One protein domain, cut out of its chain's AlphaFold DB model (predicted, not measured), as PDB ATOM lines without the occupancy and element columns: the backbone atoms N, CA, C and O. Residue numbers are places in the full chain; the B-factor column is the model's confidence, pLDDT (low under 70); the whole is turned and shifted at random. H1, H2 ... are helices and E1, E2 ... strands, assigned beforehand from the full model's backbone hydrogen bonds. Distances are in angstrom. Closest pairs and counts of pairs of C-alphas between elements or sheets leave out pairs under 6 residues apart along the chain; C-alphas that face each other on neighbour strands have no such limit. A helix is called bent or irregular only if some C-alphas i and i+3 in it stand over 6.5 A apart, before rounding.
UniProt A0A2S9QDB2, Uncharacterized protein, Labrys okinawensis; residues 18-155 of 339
ATOM      1  N   ALA A  18      21.781 -92.066 140.851       92.56
ATOM      2  CA  ALA A  18      22.185 -91.263 142.002       92.56
ATOM      3  C   ALA A  18      21.657 -91.862 143.319       92.56
ATOM      4  O   ALA A  18      22.431 -92.085 144.249       92.56
ATOM      5  N   LEU A  19      20.367 -92.210 143.370       90.69
ATOM      6  CA  LEU A  19      19.708 -92.746 144.562       90.69
ATOM      7  C   LEU A  19      20.310 -94.074 145.043       90.69
ATOM      8  O   LEU A  19      20.435 -94.301 146.249       90.69
ATOM      9  N   TYR A  20      20.669 -94.954 144.109       91.19
ATOM     10  CA  TYR A  20      21.196 -96.289 144.408       91.19
ATOM     11  C   TYR A  20      22.715 -96.405 144.237       91.19
ATOM     12  O   TYR A  20      23.226 -97.525 144.218       91.19
ATOM     13  N   ALA A  21      23.434 -95.286 144.091       90.56
ATOM     14  CA  ALA A  21      24.878 -95.256 143.833       90.56
ATOM     15  C   ALA A  21      25.306 -96.208 142.691       90.56
ATOM     16  O   ALA A  21      26.308 -96.916 142.780       90.56
ATOM     17  N   GLY A  22      24.494 -96.281 141.634       84.69
ATOM     18  CA  GLY A  22      24.712 -97.162 140.485       84.69
ATOM     19  C   GLY A  22      24.409 -98.650 140.717       84.69
ATOM     20  O   GLY A  22      24.657 -99.453 139.818       84.69
ATOM     21  N   ASN A  23      23.857 -99.055 141.870       89.56
ATOM     22  CA  ASN A  23      23.445-100.443 142.100       89.56
ATOM     23  C   ASN A  23      22.255-100.816 141.204       89.56
ATOM     24  O   ASN A  23      21.086-100.580 141.524       89.56
ATOM     25  N   PHE A  24      22.576-101.454 140.084       87.38
ATOM     26  CA  PHE A  24      21.632-101.752 139.018       87.38
ATOM     27  C   PHE A  24      20.509-102.713 139.427       87.38
ATOM     28  O   PHE A  24      19.363-102.545 139.015       87.38
ATOM     29  N   ALA A  25      20.810-103.692 140.285       86.69
ATOM     30  CA  ALA A  25      19.810-104.631 140.783       86.69
ATOM     31  C   ALA A  25      18.765-103.923 141.662       86.69
ATOM     32  O   ALA A  25      17.572-104.205 141.554       86.69
ATOM     33  N   SER A  26      19.195-102.979 142.504       88.44
ATOM     34  CA  SER A  26      18.288-102.157 143.313       88.44
ATOM     35  C   SER A  26      17.459-101.202 142.454       88.44
ATOM     36  O   SER A  26      16.247-101.121 142.652       88.44
ATOM     37  N   MET A  27      18.073-100.557 141.453       89.94
ATOM     38  CA  MET A  27      17.343 -99.730 140.482       89.94
ATOM     39  C   MET A  27      16.245-100.543 139.783       89.94
ATOM     40  O   MET A  27      15.089-100.127 139.761       89.94
ATOM     41  N   GLY A  28      16.578-101.738 139.285       87.44
ATOM     42  CA  GLY A  28      15.616-102.632 138.638       87.44
ATOM     43  C   GLY A  28      14.467-103.055 139.561       87.44
ATOM     44  O   GLY A  28      13.323-103.114 139.121       87.44
ATOM     45  N   ARG A  29      14.729-103.282 140.859       85.00
ATOM     46  CA  ARG A  29      13.675-103.584 141.851       85.00
ATOM     47  C   ARG A  29      12.750-102.399 142.142       85.00
ATOM     48  O   ARG A  29      11.572-102.623 142.436       85.00
ATOM     49  N   ARG A  30      13.253-101.157 142.075       86.75
ATOM     50  CA  ARG A  30      12.434 -99.937 142.233       86.75
ATOM     51  C   ARG A  30      11.474 -99.742 141.065       86.75
ATOM     52  O   ARG A  30      10.375 -99.221 141.248       86.75
ATOM     53  N   MET A  31      11.858-100.192 139.877       83.94
ATOM     54  CA  MET A  31      11.039-100.077 138.678       83.94
ATOM     55  C   MET A  31       9.836-101.026 138.720       83.94
ATOM     56  O   MET A  31       9.895-102.175 138.290       83.94
ATOM     57  N   SER A  32       8.710-100.524 139.239       66.75
ATOM     58  CA  SER A  32       7.429-101.239 139.305       66.75
ATOM     59  C   SER A  32       6.445-100.844 138.201       66.75
ATOM     60  O   SER A  32       5.342-101.396 138.142       66.75
ATOM     61  N   LEU A  33       6.799 -99.886 137.336       59.72
ATOM     62  CA  LEU A  33       5.971 -99.469 136.204       59.72
ATOM     63  C   LEU A  33       5.968-100.529 135.089       59.72
ATOM     64  O   LEU A  33       6.657-100.443 134.082       59.72
ATOM     65  N   GLY A  34       5.142-101.556 135.292       51.59
ATOM     66  CA  GLY A  34       4.467-102.285 134.217       51.59
ATOM     67  C   GLY A  34       5.253-103.369 133.489       51.59
ATOM     68  O   GLY A  34       4.659-104.042 132.652       51.59
ATOM     69  N   GLY A  35       6.540-103.586 133.781       59.59
ATOM     70  CA  GLY A  35       7.315-104.622 133.090       59.59
ATOM     71  C   GLY A  35       7.223-104.487 131.566       59.59
ATOM     72  O   GLY A  35       7.108-105.501 130.872       59.59
ATOM     73  N   ASN A  36       7.198-103.249 131.062       76.56
ATOM     74  CA  ASN A  36       7.239-103.006 129.627       76.56
ATOM     75  C   ASN A  36       8.563-103.531 129.056       76.56
ATOM     76  O   ASN A  36       9.551-103.728 129.777       76.56
ATOM     77  N   ASP A  37       8.555-103.828 127.762       83.50
ATOM     78  CA  ASP A  37       9.693-104.477 127.112       83.50
ATOM     79  C   ASP A  37      10.944-103.590 127.170       83.50
ATOM     80  O   ASP A  37      12.044-104.107 127.335       83.50
ATOM     81  N   THR A  38      10.770-102.265 127.167       89.44
ATOM     82  CA  THR A  38      11.831-101.263 127.336       89.44
ATOM     83  C   THR A  38      12.564-101.405 128.670       89.44
ATOM     84  O   THR A  38      13.786-101.565 128.706       89.44
ATOM     85  N   THR A  39      11.824-101.407 129.783       88.69
ATOM     86  CA  THR A  39      12.373-101.562 131.140       88.69
ATOM     87  C   THR A  39      13.032-102.929 131.281       88.69
ATOM     88  O   THR A  39      14.133-103.031 131.816       88.69
ATOM     89  N   LYS A  40      12.394-103.988 130.764       86.81
ATOM     90  CA  LYS A  40      12.964-105.340 130.785       86.81
ATOM     91  C   LYS A  40      14.280-105.412 130.016       86.81
ATOM     92  O   LYS A  40      15.255-105.897 130.583       86.81
ATOM     93  N   ALA A  41      14.322-104.907 128.783       89.62
ATOM     94  CA  ALA A  41      15.527-104.897 127.958       89.62
ATOM     95  C   ALA A  41      16.659-104.110 128.632       89.62
ATOM     96  O   ALA A  41      17.795-104.585 128.682       89.62
ATOM     97  N   PHE A  42      16.343-102.951 129.223       92.00
ATOM     98  CA  PHE A  42      17.325-102.142 129.941       92.00
ATOM     99  C   PHE A  42      17.874-102.872 131.171       92.00
ATOM    100  O   PHE A  42      19.087-103.040 131.277       92.00
ATOM    101  N   PHE A  43      17.009-103.353 132.073       90.31
ATOM    102  CA  PHE A  43      17.424-103.891 133.377       90.31
ATOM    103  C   PHE A  43      17.838-105.372 133.385       90.31
ATOM    104  O   PHE A  43      18.484-105.806 134.338       90.31
ATOM    105  N   SER A  44      17.504-106.147 132.349       86.75
ATOM    106  CA  SER A  44      17.764-107.602 132.313       86.75
ATOM    107  C   SER A  44      18.949-108.004 131.428       86.75
ATOM    108  O   SER A  44      19.397-109.148 131.488       86.75
ATOM    109  N   SER A  45      19.467-107.091 130.604       87.38
ATOM    110  CA  SER A  45      20.654-107.337 129.774       87.38
ATOM    111  C   SER A  45      21.948-107.363 130.610       87.38
ATOM    112  O   SER A  45      22.016-106.825 131.716       87.38
ATOM    113  N   ALA A  46      23.014-107.982 130.105       90.19
ATOM    114  CA  ALA A  46      24.364-107.725 130.617       90.19
ATOM    115  C   ALA A  46      24.899-106.417 130.005       90.19
ATOM    116  O   ALA A  46      24.523-106.081 128.884       90.19
ATOM    117  N   GLU A  47      25.794-105.696 130.692       90.75
ATOM    118  CA  GLU A  47      26.330-104.416 130.183       90.75
ATOM    119  C   GLU A  47      27.026-104.574 128.823       90.75
ATOM    120  O   GLU A  47      26.803-103.785 127.911       90.75
ATOM    121  N   SER A  48      27.819-105.636 128.650       91.81
ATOM    122  CA  SER A  48      28.503-105.922 127.384       91.81
ATOM    123  C   SER A  48      27.528-106.218 126.244       91.81
ATOM    124  O   SER A  48      27.735-105.750 125.126       91.81
ATOM    125  N   SER A  49      26.448-106.955 126.520       92.00
ATOM    126  CA  SER A  49      25.382-107.205 125.545       92.00
ATOM    127  C   SER A  49      24.653-105.915 125.187       92.00
ATOM    128  O   SER A  49      24.500-105.624 124.008       92.00
ATOM    129  N   TRP A  50      24.287-105.106 126.187       94.00
ATOM    130  CA  TRP A  50      23.652-103.804 125.981       94.00
ATOM    131  C   TRP A  50      24.504-102.895 125.090       94.00
ATOM    132  O   TRP A  50      24.005-102.351 124.102       94.00
ATOM    133  N   GLN A  51      25.796-102.764 125.396       94.75
ATOM    134  CA  GLN A  51      26.706-101.929 124.618       94.75
ATOM    135  C   GLN A  51      26.925-102.478 123.203       94.75
ATOM    136  O   GLN A  51      26.998-101.696 122.257       94.75
ATOM    137  N   GLY A  52      26.996-103.800 123.032       93.12
ATOM    138  CA  GLY A  52      27.088-104.424 121.709       93.12
ATOM    139  C   GLY A  52      25.836-104.197 120.858       93.12
ATOM    140  O   GLY A  52      25.939-103.812 119.695       93.12
ATOM    141  N   ASP A  53      24.658-104.381 121.456       92.31
ATOM    142  CA  ASP A  53      23.359-104.254 120.795       92.31
ATOM    143  C   ASP A  53      23.031-102.798 120.431       92.31
ATOM    144  O   ASP A  53      22.530-102.513 119.340       92.31
ATOM    145  N   THR A  54      23.311-101.863 121.342       94.19
ATOM    146  CA  THR A  54      22.896-100.461 121.199       94.19
ATOM    147  C   THR A  54      24.008 -99.547 120.699       94.19
ATOM    148  O   THR A  54      23.741 -98.558 120.019       94.19
ATOM    149  N   GLY A  55      25.267 -99.871 120.992       94.88
ATOM    150  CA  GLY A  55      26.396 -98.957 120.827       94.88
ATOM    151  C   GLY A  55      26.489 -97.878 121.909       94.88
ATOM    152  O   GLY A  55      27.289 -96.962 121.744       94.88
ATOM    153  N   LEU A  56      25.692 -97.967 122.977       95.56
ATOM    154  CA  LEU A  56      25.667 -97.031 124.103       95.56
ATOM    155  C   LEU A  56      25.981 -97.773 125.398       95.56
ATOM    156  O   LEU A  56      25.568 -98.916 125.581       95.56
ATOM    157  N   LYS A  57      26.663 -97.117 126.329       95.38
ATOM    158  CA  LYS A  57      26.702 -97.562 127.722       95.38
ATOM    159  C   LYS A  57      25.392 -97.202 128.411       95.38
ATOM    160  O   LYS A  57      24.684 -96.282 127.997       95.38
ATOM    161  N   ARG A  58      25.044 -97.899 129.489       92.56
ATOM    162  CA  ARG A  58      23.807 -97.575 130.219       92.56
ATOM    163  C   ARG A  58      23.849 -96.237 130.935       92.56
ATOM    164  O   ARG A  58      22.824 -95.566 131.035       92.56
ATOM    165  N   ASP A  59      25.012 -95.852 131.447       94.38
ATOM    166  CA  ASP A  59      25.202 -94.573 132.129       94.38
ATOM    167  C   ASP A  59      25.121 -93.371 131.178       94.38
ATOM    168  O   ASP A  59      24.896 -92.250 131.641       94.38
ATOM    169  N   GLU A  60      25.203 -93.612 129.869       96.81
ATOM    170  CA  GLU A  60      25.002 -92.621 128.818       96.81
ATOM    171  C   GLU A  60      23.521 -92.318 128.542       96.81
ATOM    172  O   GLU A  60      23.226 -91.309 127.900       96.81
ATOM    173  N   ILE A  61      22.584 -93.114 129.073       96.94
ATOM    174  CA  ILE A  61      21.139 -92.864 128.988       96.94
ATOM    175  C   ILE A  61      20.668 -92.124 130.245       96.94
ATOM    176  O   ILE A  61      20.846 -92.589 131.375       96.94
ATOM    177  N   SER A  62      20.047 -90.960 130.060       97.00
ATOM    178  CA  SER A  62      19.524 -90.143 131.163       97.00
ATOM    179  C   SER A  62      18.115 -90.557 131.572       97.00
ATOM    180  O   SER A  62      17.800 -90.630 132.760       97.00
ATOM    181  N   SER A  63      17.269 -90.878 130.596       96.12
ATOM    182  CA  SER A  63      15.889 -91.301 130.823       96.12
ATOM    183  C   SER A  63      15.322 -92.014 129.606       96.12
ATOM    184  O   SER A  63      15.839 -91.859 128.496       96.12
ATOM    185  N   PHE A  64      14.199 -92.702 129.788       95.44
ATOM    186  CA  PHE A  64      13.344 -93.077 128.668       95.44
ATOM    187  C   PHE A  64      11.869 -92.801 128.954       95.44
ATOM    188  O   PHE A  64      11.437 -92.803 130.109       95.44
ATOM    189  N   THR A  65      11.103 -92.594 127.883       92.94
ATOM    190  CA  THR A  65       9.645 -92.456 127.927       92.94
ATOM    191  C   THR A  65       9.011 -93.398 126.919       92.94
ATOM    192  O   THR A  65       9.368 -93.349 125.750       92.94
ATOM    193  N   GLU A  66       8.044 -94.209 127.331       90.25
ATOM    194  CA  GLU A  66       7.268 -95.076 126.442       90.25
ATOM    195  C   GLU A  66       5.807 -94.626 126.400       90.25
ATOM    196  O   GLU A  66       5.207 -94.364 127.444       90.25
ATOM    197  N   TYR A  67       5.228 -94.532 125.205       87.62
ATOM    198  CA  TYR A  67       3.817 -94.195 125.007       87.62
ATOM    199  C   TYR A  67       3.289 -94.744 123.679       87.62
ATOM    200  O   TYR A  67       4.046 -95.157 122.801       87.62
ATOM    201  N   GLY A  68       1.971 -94.693 123.501       80.88
ATOM    202  CA  GLY A  68       1.317 -95.088 122.259       80.88
ATOM    203  C   GLY A  68       1.097 -96.594 122.153       80.88
ATOM    204  O   GLY A  68       1.674 -97.400 122.875       80.88
ATOM    205  N   THR A  69       0.224 -96.992 121.237       77.62
ATOM    206  CA  THR A  69      -0.286 -98.362 121.153       77.62
ATOM    207  C   THR A  69       0.498 -99.212 120.155       77.62
ATOM    208  O   THR A  69       0.711 -98.752 119.032       77.62
ATOM    209  N   PRO A  70       0.898-100.459 120.484       79.88
ATOM    210  CA  PRO A  70       1.406-101.389 119.484       79.88
ATOM    211  C   PRO A  70       0.455-101.500 118.271       79.88
ATOM    212  O   PRO A  70      -0.754-101.524 118.445       79.88
ATOM    213  N   PRO A  71       0.980-101.583 117.038       80.75
ATOM    214  CA  PRO A  71       2.396-101.657 116.703       80.75
ATOM    215  C   PRO A  71       3.107-100.293 116.594       80.75
ATOM    216  O   PRO A  71       4.314-100.295 116.380       80.75
ATOM    217  N   ARG A  72       2.411 -99.162 116.788       86.00
ATOM    218  CA  ARG A  72       2.941 -97.782 116.694       86.00
ATOM    219  C   ARG A  72       3.461 -97.203 118.020       86.00
ATOM    220  O   ARG A  72       3.618 -95.993 118.136       86.00
ATOM    221  N   ALA A  73       3.707 -98.034 119.034       88.56
ATOM    222  CA  ALA A  73       4.280 -97.567 120.297       88.56
ATOM    223  C   ALA A  73       5.640 -96.892 120.051       88.56
ATOM    224  O   ALA A  73       6.411 -97.331 119.188       88.56
ATOM    225  N   VAL A  74       5.908 -95.823 120.795       91.75
ATOM    226  CA  VAL A  74       7.127 -95.021 120.706       91.75
ATOM    227  C   VAL A  74       7.880 -95.111 122.024       91.75
ATOM    228  O   VAL A  74       7.289 -94.975 123.095       91.75
ATOM    229  N   VAL A  75       9.195 -95.283 121.933       94.69
ATOM    230  CA  VAL A  75      10.129 -95.106 123.042       94.69
ATOM    231  C   VAL A  75      11.040 -93.928 122.726       94.69
ATOM    232  O   VAL A  75      11.746 -93.927 121.721       94.69
ATOM    233  N   LEU A  76      11.036 -92.916 123.584       95.38
ATOM    234  CA  LEU A  76      12.000 -91.824 123.556       95.38
ATOM    235  C   LEU A  76      13.153 -92.198 124.470       95.38
ATOM    236  O   LEU A  76      12.952 -92.330 125.675       95.38
ATOM    237  N   TRP A  77      14.349 -92.330 123.920       97.25
ATOM    238  CA  TRP A  77      15.570 -92.503 124.694       97.25
ATOM    239  C   TRP A  77      16.284 -91.164 124.757       97.25
ATOM    240  O   TRP A  77      16.640 -90.615 123.716       97.25
ATOM    241  N   ARG A  78      16.495 -90.631 125.959       97.12
ATOM    242  CA  ARG A  78      17.273 -89.405 126.160       97.12
ATOM    243  C   ARG A  78      18.687 -89.770 126.572       97.12
ATOM    244  O   ARG A  78      18.899 -90.632 127.428       97.12
ATOM    245  N   PHE A  79      19.652 -89.107 125.960       97.88
ATOM    246  CA  PHE A  79      21.056 -89.263 126.291       97.88
ATOM    247  C   PHE A  79      21.434 -88.284 127.401       97.88
ATOM    248  O   PHE A  79      20.801 -87.250 127.611       97.88
ATOM    249  N   THR A  80      22.468 -88.629 128.156       97.19
ATOM    250  CA  THR A  80      23.056 -87.739 129.167       97.19
ATOM    251  C   THR A  80      23.736 -86.529 128.546       97.19
ATOM    252  O   THR A  80      23.828 -85.490 129.194       97.19
ATOM    253  N   ARG A  81      24.193 -86.652 127.293       96.38
ATOM    254  CA  ARG A  81      24.826 -85.566 126.553       96.38
ATOM    255  C   ARG A  81      24.253 -85.473 125.132       96.38
ATOM    256  O   ARG A  81      24.253 -86.477 124.420       96.38
ATOM    257  N   PRO A  82      23.768 -84.294 124.700       95.06
ATOM    258  CA  PRO A  82      23.193 -84.121 123.363       95.06
ATOM    259  C   PRO A  82      24.166 -84.375 122.203       95.06
ATOM    260  O   PRO A  82      23.756 -84.854 121.152       95.06
ATOM    261  N   ASP A  83      25.463 -84.122 122.395       96.25
ATOM    262  CA  ASP A  83      26.521 -84.347 121.394       96.25
ATOM    263  C   ASP A  83      26.726 -85.830 121.038       96.25
ATOM    264  O   ASP A  83      27.422 -86.154 120.079       96.25
ATOM    265  N   MET A  84      26.106 -86.747 121.785       97.06
ATOM    266  CA  MET A  84      26.148 -88.180 121.509       97.06
ATOM    267  C   MET A  84      25.216 -88.637 120.387       97.06
ATOM    268  O   MET A  84      25.385 -89.755 119.892       97.06
ATOM    269  N   VAL A  85      24.247 -87.813 119.982       96.88
ATOM    270  CA  VAL A  85      23.271 -88.200 118.955       96.88
ATOM    271  C   VAL A  85      23.962 -88.499 117.627       96.88
ATOM    272  O   VAL A  85      23.783 -89.592 117.090       96.88
ATOM    273  N   ASP A  86      24.814 -87.601 117.131       95.62
ATOM    274  CA  ASP A  86      25.459 -87.784 115.825       95.62
ATOM    275  C   ASP A  86      26.399 -89.007 115.784       95.62
ATOM    276  O   ASP A  86      26.284 -89.818 114.851       95.62
ATOM    277  N   PRO A  87      27.283 -89.236 116.784       96.00
ATOM    278  CA  PRO A  87      28.074 -90.463 116.861       96.00
ATOM    279  C   PRO A  87      27.217 -91.727 116.953       96.00
ATOM    280  O   PRO A  87      27.522 -92.729 116.295       96.00
ATOM    281  N   PHE A  88      26.136 -91.693 117.742       96.94
ATOM    282  CA  PHE A  88      25.216 -92.819 117.858       96.94
ATOM    283  C   PHE A  88      24.609 -93.154 116.496       96.94
ATOM    284  O   PHE A  88      24.737 -94.292 116.038       96.94
ATOM    285  N   VAL A  89      24.016 -92.164 115.828       95.44
ATOM    286  CA  VAL A  89      23.335 -92.321 114.539       95.44
ATOM    287  C   VAL A  89      24.300 -92.810 113.460       95.44
ATOM    288  O   VAL A  89      24.010 -93.783 112.769       95.44
ATOM    289  N   THR A  90      25.497 -92.228 113.381       93.88
ATOM    290  CA  THR A  90      26.541 -92.645 112.426       93.88
ATOM    291  C   THR A  90      26.970 -94.101 112.643       93.88
ATOM    292  O   THR A  90      27.292 -94.826 111.699       93.88
ATOM    293  N   GLY A  91      26.942 -94.569 113.893       95.81
ATOM    294  CA  GLY A  91      27.253 -95.950 114.244       95.81
ATOM    295  C   GLY A  91      26.166 -96.969 113.877       95.81
ATOM    296  O   GLY A  91      26.462 -98.165 113.866       95.81
ATOM    297  N   LEU A  92      24.933 -96.540 113.575       96.25
ATOM    298  CA  LEU A  92      23.800 -97.449 113.351       96.25
ATOM    299  C   LEU A  92      24.015 -98.371 112.144       96.25
ATOM    300  O   LEU A  92      23.651 -99.545 112.208       96.25
ATOM    301  N   ALA A  93      24.686 -97.895 111.090       95.12
ATOM    302  CA  ALA A  93      25.026 -98.712 109.922       95.12
ATOM    303  C   ALA A  93      25.825 -99.972 110.296       95.12
ATOM    304  O   ALA A  93      25.528-101.075 109.839       95.12
ATOM    305  N   LYS A  94      26.797 -99.831 111.209       93.69
ATOM    306  CA  LYS A  94      27.611-100.955 111.707       93.69
ATOM    307  C   LYS A  94      26.797-101.957 112.531       93.69
ATOM    308  O   LYS A  94      27.233-103.086 112.711       93.69
ATOM    309  N   ARG A  95      25.623-101.546 113.019       92.81
ATOM    310  CA  ARG A  95      24.679-102.356 113.802       92.81
ATOM    311  C   ARG A  95      23.510-102.882 112.959       92.81
ATOM    312  O   ARG A  95      22.492-103.294 113.505       92.81
ATOM    313  N   GLY A  96      23.645-102.869 111.630       93.19
ATOM    314  CA  GLY A  96      22.665-103.459 110.716       93.19
ATOM    315  C   GLY A  96      21.458-102.571 110.414       93.19
ATOM    316  O   GLY A  96      20.442-103.075 109.939       93.19
ATOM    317  N   PHE A  97      21.548-101.265 110.675       96.50
ATOM    318  CA  PHE A  97      20.534-100.311 110.239       96.50
ATOM    319  C   PHE A  97      20.873 -99.728 108.865       96.50
ATOM    320  O   PHE A  97      22.032 -99.523 108.516       96.50
ATOM    321  N   SER A  98      19.838 -99.389 108.110       96.12
ATOM    322  CA  SER A  98      19.916 -98.635 106.856       96.12
ATOM    323  C   SER A  98      19.085 -97.361 106.981       96.12
ATOM    324  O   SER A  98      18.066 -97.363 107.671       96.12
ATOM    325  N   GLN A  99      19.520 -96.270 106.353       94.69
ATOM    326  CA  GLN A  99      18.805 -94.996 106.399       94.69
ATOM    327  C   GLN A  99      17.918 -94.836 105.166       94.69
ATOM    328  O   GLN A  99      18.403 -94.960 104.042       94.69
ATOM    329  N   ILE A 100      16.630 -94.556 105.377       90.94
ATOM    330  CA  ILE A 100      15.642 -94.276 104.327       90.94
ATOM    331  C   ILE A 100      14.770 -93.114 104.797       90.94
ATOM    332  O   ILE A 100      14.250 -93.149 105.909       90.94
ATOM    333  N   ASP A 101      14.662 -92.069 103.973       86.69
ATOM    334  CA  ASP A 101      13.886 -90.851 104.253       86.69
ATOM    335  C   ASP A 101      14.186 -90.240 105.636       86.69
ATOM    336  O   ASP A 101      13.298 -89.898 106.411       86.69
ATOM    337  N   GLY A 102      15.475 -90.169 105.989       84.06
ATOM    338  CA  GLY A 102      15.941 -89.624 107.270       84.06
ATOM    339  C   GLY A 102      15.753 -90.546 108.482       84.06
ATOM    340  O   GLY A 102      16.329 -90.272 109.533       84.06
ATOM    341  N   THR A 103      15.044 -91.668 108.335       92.00
ATOM    342  CA  THR A 103      14.797 -92.651 109.400       92.00
ATOM    343  C   THR A 103      15.729 -93.853 109.265       92.00
ATOM    344  O   THR A 103      15.903 -94.414 108.182       92.00
ATOM    345  N   TRP A 104      16.319 -94.293 110.374       96.12
ATOM    346  CA  TRP A 104      17.175 -95.478 110.413       96.12
ATOM    347  C   TRP A 104      16.364 -96.720 110.748       96.12
ATOM    348  O   TRP A 104      15.625 -96.716 111.725       96.12
ATOM    349  N   ARG A 105      16.522 -97.807 109.994       95.62
ATOM    350  CA  ARG A 105      15.757 -99.046 110.202       95.62
ATOM    351  C   ARG A 105      16.607-100.308 110.116       95.62
ATOM    352  O   ARG A 105      17.437-100.421 109.217       95.62
ATOM    353  N   ASN A 106      16.374-101.267 111.014       95.06
ATOM    354  CA  ASN A 106      17.061-102.576 111.047       95.06
ATOM    355  C   ASN A 106      16.257-103.719 110.387       95.06
ATOM    356  O   ASN A 106      16.543-104.903 110.588       95.06
ATOM    357  N   GLY A 107      15.234-103.369 109.606       94.00
ATOM    358  CA  GLY A 107      14.358-104.304 108.913       94.00
ATOM    359  C   GLY A 107      13.146-103.602 108.310       94.00
ATOM    360  O   GLY A 107      13.081-102.371 108.265       94.00
ATOM    361  N   ASP A 108      12.182-104.398 107.861       93.75
ATOM    362  CA  ASP A 108      10.937-103.891 107.288       93.75
ATOM    363  C   ASP A 108       9.998-103.346 108.383       93.75
ATOM    364  O   ASP A 108       9.766-104.037 109.383       93.75
ATOM    365  N   PRO A 109       9.403-102.152 108.195       93.75
ATOM    366  CA  PRO A 109       8.417-101.582 109.110       93.75
ATOM    367  C   PRO A 109       7.304-102.544 109.501       93.75
ATOM    368  O   PRO A 109       6.783-103.279 108.662       93.75
ATOM    369  N   LEU A 110       6.924-102.507 110.782       90.50
ATOM    370  CA  LEU A 110       5.825-103.288 111.365       90.50
ATOM    371  C   LEU A 110       5.963-104.822 111.257       90.50
ATOM    372  O   LEU A 110       5.092-105.539 111.757       90.50
ATOM    373  N   LYS A 111       7.045-105.352 110.667       91.62
ATOM    374  CA  LYS A 111       7.260-106.797 110.546       91.62
ATOM    375  C   LYS A 111       7.864-107.389 111.813       91.62
ATOM    376  O   LYS A 111       8.766-106.831 112.439       91.62
ATOM    377  N   VAL A 112       7.345-108.559 112.167       91.75
ATOM    378  CA  VAL A 112       7.833-109.425 113.241       91.75
ATOM    379  C   VAL A 112       8.728-110.493 112.621       91.75
ATOM    380  O   VAL A 112       8.329-111.131 111.650       91.75
ATOM    381  N   ASP A 113       9.908-110.702 113.200       92.69
ATOM    382  CA  ASP A 113      10.836-111.760 112.813       92.69
ATOM    383  C   ASP A 113      11.266-112.542 114.059       92.69
ATOM    384  O   ASP A 113      12.193-112.171 114.779       92.69
ATOM    385  N   PHE A 114      10.592-113.663 114.318       93.88
ATOM    386  CA  PHE A 114      10.875-114.491 115.491       93.88
ATOM    387  C   PHE A 114      12.285-115.091 115.493       93.88
ATOM    388  O   PHE A 114      12.775-115.447 116.565       93.88
ATOM    389  N   THR A 115      12.959-115.173 114.339       94.88
ATOM    390  CA  THR A 115      14.356-115.636 114.275       94.88
ATOM    391  C   THR A 115      15.327-114.610 114.861       94.88
ATOM    392  O   THR A 115      16.394-114.976 115.347       94.88
ATOM    393  N   LYS A 116      14.918-113.336 114.902       92.69
ATOM    394  CA  LYS A 116      15.649-112.219 115.517       92.69
ATOM    395  C   LYS A 116      15.144-111.873 116.917       92.69
ATOM    396  O   LYS A 116      15.465-110.807 117.443       92.69
ATOM    397  N   ARG A 117      14.334-112.736 117.541       93.62
ATOM    398  CA  ARG A 117      13.826-112.520 118.900       93.62
ATOM    399  C   ARG A 117      14.984-112.342 119.881       93.62
ATOM    400  O   ARG A 117      15.758-113.266 120.112       93.62
ATOM    401  N   ASN A 118      15.025-111.188 120.540       92.50
ATOM    402  CA  ASN A 118      15.969-110.921 121.614       92.50
ATOM    403  C   ASN A 118      15.321-109.996 122.662       92.50
ATOM    404  O   ASN A 118      15.339-108.777 122.500       92.50
ATOM    405  N   PRO A 119      14.758-110.554 123.753       90.69
ATOM    406  CA  PRO A 119      14.123-109.770 124.817       90.69
ATOM    407  C   PRO A 119      15.053-108.767 125.517       90.69
ATOM    408  O   PRO A 119      14.565-107.844 126.160       90.69
ATOM    409  N   ASN A 120      16.370-108.959 125.410       91.25
ATOM    410  CA  ASN A 120      17.380-108.117 126.045       91.25
ATOM    411  C   ASN A 120      17.917-107.019 125.114       91.25
ATOM    412  O   ASN A 120      18.613-106.125 125.587       91.25
ATOM    413  N   ASN A 121      17.586-107.063 123.819       92.81
ATOM    414  CA  ASN A 121      17.950-106.031 122.854       92.81
ATOM    415  C   ASN A 121      16.750-105.092 122.653       92.81
ATOM    416  O   ASN A 121      15.720-105.534 122.130       92.81
ATOM    417  N   PRO A 122      16.857-103.800 123.011       92.62
ATOM    418  CA  PRO A 122      15.732-102.874 122.916       92.62
ATOM    419  C   PRO A 122      15.264-102.644 121.471       92.62
ATOM    420  O   PRO A 122      14.108-102.296 121.271       92.62
ATOM    421  N   PHE A 123      16.113-102.869 120.461       93.62
ATOM    422  CA  PHE A 123      15.808-102.645 119.041       93.62
ATOM    423  C   PHE A 123      15.184-103.845 118.319       93.62
ATOM    424  O   PHE A 123      14.805-103.722 117.151       93.62
ATOM    425  N   LEU A 124      15.085-104.994 118.990       91.44
ATOM    426  CA  LEU A 124      14.469-106.217 118.460       91.44
ATOM    427  C   LEU A 124      13.330-106.696 119.366       91.44
ATOM    428  O   LEU A 124      12.261-107.097 118.896       91.44
ATOM    429  N   GLY A 125      13.540-106.638 120.681       91.12
ATOM    430  CA  GLY A 125      12.558-107.009 121.684       91.12
ATOM    431  C   GLY A 125      12.148-108.489 121.639       91.12
ATOM    432  O   GLY A 125      12.723-109.317 120.918       91.12
ATOM    433  N   PRO A 126      11.108-108.865 122.402       90.19
ATOM    434  CA  PRO A 126      10.699-110.262 122.553       90.19
ATOM    435  C   PRO A 126      10.051-110.863 121.302       90.19
ATOM    436  O   PRO A 126       9.853-112.075 121.253       90.19
ATOM    437  N   LEU A 127       9.717-110.042 120.306       91.19
ATOM    438  CA  LEU A 127       9.130-110.481 119.041       91.19
ATOM    439  C   LEU A 127      10.110-110.363 117.862       91.19
ATOM    440  O   LEU A 127       9.737-110.708 116.748       91.19
ATOM    441  N   GLY A 128      11.335-109.866 118.074       92.12
ATOM    442  CA  GLY A 128      12.272-109.597 116.975       92.12
ATOM    443  C   GLY A 128      11.707-108.602 115.959       92.12
ATOM    444  O   GLY A 128      11.889-108.752 114.754       92.12
ATOM    445  N   ARG A 129      10.931-107.624 116.437       92.31
ATOM    446  CA  ARG A 129      10.299-106.619 115.584       92.31
ATOM    447  C   ARG A 129      11.347-105.607 115.139       92.31
ATOM    448  O   ARG A 129      12.168-105.179 115.947       92.31
ATOM    449  N   ALA A 130      11.286-105.204 113.873       93.56
ATOM    450  CA  ALA A 130      12.150-104.143 113.380       93.56
ATOM    451  C   ALA A 130      11.892-102.826 114.133       93.56
ATOM    452  O   ALA A 130      10.758-102.511 114.500       93.56
ATOM    453  N   SER A 131      12.955-102.053 114.326       95.06
ATOM    454  CA  SER A 131      12.939-100.726 114.925       95.06
ATOM    455  C   SER A 131      13.311 -99.671 113.899       95.06
ATOM    456  O   SER A 131      14.269 -99.825 113.139       95.06
ATOM    457  N   MET A 132      12.549 -98.590 113.930       96.00
ATOM    458  CA  MET A 132      12.754 -97.344 113.209       96.00
ATOM    459  C   MET A 132      13.252 -96.318 114.220       96.00
ATOM    460  O   MET A 132      12.645 -96.151 115.278       96.00
ATOM    461  N   ILE A 133      14.359 -95.659 113.908       96.38
ATOM    462  CA  ILE A 133      15.039 -94.701 114.770       96.38
ATOM    463  C   ILE A 133      15.052 -93.347 114.069       96.38
ATOM    464  O   ILE A 133      15.632 -93.204 112.988       96.38
ATOM    465  N   ALA A 134      14.438 -92.359 114.711       95.19
ATOM    466  CA  ALA A 134      14.509 -90.960 114.317       95.19
ATOM    467  C   ALA A 134      15.360 -90.190 115.345       95.19
ATOM    468  O   ALA A 134      15.105 -90.301 116.549       95.19
ATOM    469  N   PRO A 135      16.386 -89.438 114.916       94.38
ATOM    470  CA  PRO A 135      17.184 -88.630 115.830       94.38
ATOM    471  C   PRO A 135      16.369 -87.475 116.423       94.38
ATOM    472  O   PRO A 135      15.538 -86.866 115.751       94.38
ATOM    473  N   LEU A 136      16.645 -87.159 117.686       93.38
ATOM    474  CA  LEU A 136      16.137 -85.991 118.406       93.38
ATOM    475  C   LEU A 136      17.318 -85.097 118.808       93.38
ATOM    476  O   LEU A 136      18.473 -85.482 118.668       93.38
ATOM    477  N   LYS A 137      17.043 -83.912 119.364       92.25
ATOM    478  CA  LYS A 137      18.093 -82.979 119.816       92.25
ATOM    479  C   LYS A 137      19.053 -83.591 120.850       92.25
ATOM    480  O   LYS A 137      20.233 -83.271 120.852       92.25
ATOM    481  N   ASP A 138      18.537 -84.404 121.759       94.44
ATOM    482  CA  ASP A 138      19.224 -84.926 122.946       94.44
ATOM    483  C   ASP A 138      18.987 -86.435 123.123       94.44
ATOM    484  O   ASP A 138      19.011 -86.963 124.234       94.44
ATOM    485  N   GLY A 139      18.709 -87.143 122.029       96.94
ATOM    486  CA  GLY A 139      18.382 -88.558 122.077       96.94
ATOM    487  C   GLY A 139      17.820 -89.085 120.769       96.94
ATOM    488  O   GLY A 139      18.114 -88.567 119.692       96.94
ATOM    489  N   ILE A 140      16.979 -90.109 120.869       96.75
ATOM    490  CA  ILE A 140      16.319 -90.745 119.728       96.75
ATOM    491  C   ILE A 140      14.869 -91.101 120.056       96.75
ATOM    492  O   ILE A 140      14.532 -91.413 121.199       96.75
ATOM    493  N   ALA A 141      14.024 -91.103 119.034       96.06
ATOM    494  CA  ALA A 141      12.725 -91.753 119.057       96.06
ATOM    495  C   ALA A 141      12.834 -93.109 118.359       96.06
ATOM    496  O   ALA A 141      13.390 -93.216 117.267       96.06
ATOM    497  N   GLN A 142      12.290 -94.138 118.994       95.75
ATOM    498  CA  GLN A 142      12.235 -95.497 118.486       95.75
ATOM    499  C   GLN A 142      10.780 -95.928 118.333       95.75
ATOM    500  O   GLN A 142      10.001 -95.822 119.274       95.75
ATOM    501  N   SER A 143      10.424 -96.492 117.184       94.62
ATOM    502  CA  SER A 143       9.133 -97.158 116.984       94.62
ATOM    503  C   SER A 143       9.245 -98.235 115.909       94.62
ATOM    504  O   SER A 143      10.096 -98.123 115.036       94.62
ATOM    505  N   PRO A 144       8.398 -99.273 115.895       92.75
ATOM    506  CA  PRO A 144       8.293-100.157 114.735       92.75
ATOM    507  C   PRO A 144       7.683 -99.496 113.491       92.75
ATOM    508  O   PRO A 144       7.744-100.067 112.398       92.75
ATOM    509  N   ASP A 145       7.071 -98.324 113.669       92.50
ATOM    510  CA  ASP A 145       6.458 -97.508 112.627       92.50
ATOM    511  C   ASP A 145       7.327 -96.264 112.344       92.50
ATOM    512  O   ASP A 145       7.616 -95.495 113.266       92.50
ATOM    513  N   PRO A 146       7.760 -96.030 111.093       91.00
ATOM    514  CA  PRO A 146       8.649 -94.914 110.773       91.00
ATOM    515  C   PRO A 146       7.956 -93.553 110.915       91.00
ATOM    516  O   PRO A 146       8.597 -92.575 111.310       91.00
ATOM    517  N   GLY A 147       6.647 -93.493 110.647       90.00
ATOM    518  CA  GLY A 147       5.836 -92.297 110.849       90.00
ATOM    519  C   GLY A 147       5.768 -91.933 112.327       90.00
ATOM    520  O   GLY A 147       6.103 -90.811 112.684       90.00
ATOM    521  N   ALA A 148       5.462 -92.895 113.201       89.31
ATOM    522  CA  ALA A 148       5.396 -92.659 114.646       89.31
ATOM    523  C   ALA A 148       6.748 -92.219 115.244       89.31
ATOM    524  O   ALA A 148       6.785 -91.318 116.084       89.31
ATOM    525  N   ALA A 149       7.863 -92.813 114.796       90.75
ATOM    526  CA  ALA A 149       9.202 -92.388 115.216       90.75
ATOM    527  C   ALA A 149       9.502 -90.939 114.788       90.75
ATOM    528  O   ALA A 149      10.023 -90.158 115.581       90.75
ATOM    529  N   THR A 150       9.134 -90.561 113.561       89.12
ATOM    530  CA  THR A 150       9.351 -89.202 113.035       89.12
ATOM    531  C   THR A 150       8.433 -88.177 113.707       89.12
ATOM    532  O   THR A 150       8.889 -87.113 114.129       89.12
ATOM    533  N   GLU A 151       7.149 -88.508 113.870       86.44
ATOM    534  CA  GLU A 151       6.134 -87.682 114.537       86.44
ATOM    535  C   GLU A 151       6.562 -87.304 115.958       86.44
ATOM    536  O   GLU A 151       6.351 -86.168 116.378       86.44
ATOM    537  N   ALA A 152       7.221 -88.215 116.681       85.31
ATOM    538  CA  ALA A 152       7.716 -87.964 118.031       85.31
ATOM    539  C   ALA A 152       8.667 -86.757 118.127       85.31
ATOM    540  O   ALA A 152       8.643 -86.034 119.124       85.31
ATOM    541  N   GLY A 153       9.472 -86.507 117.089       77.94
ATOM    542  CA  GLY A 153      10.348 -85.335 117.008       77.94
ATOM    543  C   GLY A 153       9.620 -84.031 116.670       77.94
ATOM    544  O   GLY A 153      10.147 -82.953 116.940       77.94
ATOM    545  N   ALA A 154       8.405 -84.113 116.121       76.81
ATOM    546  CA  ALA A 154       7.563 -82.961 115.795       76.81
ATOM    547  C   ALA A 154       6.656 -82.519 116.962       76.81
ATOM    548  O   ALA A 154       6.046 -81.444 116.910       76.81
ATOM    549  N   VAL A 155       6.550 -83.327 118.022       74.12
ATOM    550  CA  VAL A 155       5.748 -82.995 119.203       74.12
ATOM    551  C   VAL A 155       6.393 -81.845 119.977       74.12
ATOM    552  O   VAL A 155       7.571 -81.871 120.326       74.12
TER     553      VAL A 155
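Overview. This is residues 18 to 155 of the 339 residues of an uncharacterized protein of Labrys okinawensis (UniProt A0A2S9QDB2). A strongly twisted sheet of six strands forms the core, with H5 packed on one face and H4 on the opposite face. H1 lies farthest out, at one end of the longest axis, and the short hairpin of E3 and E4 lies toward the other end; a long loop, residues 106 to 131, joins E4 to E5. The printed part has 138 residues with five named helices and six named strands, in the order H1 H2 H3 E1 E2 H4 E3 E4 E5 E6 H5; the antiparallel sheet has the order E1 E2 E6 E5 E4 E3. The class is mixed, helices and strands, and the whole is compact, with a radius of gyration of the C-alphas of 14.2 A and spans of 41 by 34 by 29 A.

Arrangement. H1, residues 24 to 30, and H2, residues 37 to 44, only just touch, with 3 pairs of C-alphas within 8 A; the closest are those of Gly 28 and Phe 43, 5.7 A apart. H3, residues 47 to 54, is close to H2 but not clearly touching it. E1, residues 61 to 67, and E2, residues 74 to 79, form a hairpin, with N 65 and O 76 at 2.9 A. E6, residues 139 to 143, is the other neighbour of E2, with N 77 and O 140 at 2.9 A. E3, residues 98 to 100, E4, residues 103 to 105, E5, residues 132 to 136, and E6 form a meander, each strand the antiparallel neighbour of the one before; N 98 and O 105 are 2.8 A apart, N 133 and O 104 2.7 A, N 134 and O 141 2.9 A. H2 is on the sheet, its closest C-alpha pair with E1 being Thr 38 and Glu 66, 7.7 A. H4, residues 82 to 95, has a height over the sheet of 7.1 A and comes closest to E6 at the C-alphas of Val 85 and Gly 139, 5.8 A. It is irregular, but only just: C-alphas 90 and 93 are 6.7 A apart. H5, residues 146 to 154, also has a height of 7.1 A; the C-alphas of Ser 143 and Ala 149 are its closest pair with E6, 5.1 A. These are three layers, helices on both faces of a sheet: H2 and H4 on one face, H5 on the other. Every O i to N i+4 pair is within hydrogen-bond range in H1, H2 and H3, against 5 of 10 in H4 and 3 of 5 in H5.

Along the chain. H1 begins at C-alpha 24, (21.632, -101.752, 139.018). From first to last C-alpha, E1 measures 17.8 A, E2 16.1 A, H4 20.6 A and H5 13.0 A. H5 ends at C-alpha 154, (7.563, -82.961, 115.795).

Size, cuts and confidence. The C-alphas of Ala 21 and Asp 101 are the two farthest apart, 41.3 A. The printed part has no cut, and the link from E4 to E5 is long, 26 residues. Residues 32 to 35 are under 70 in pLDDT; the mean of the printed part is 90.7.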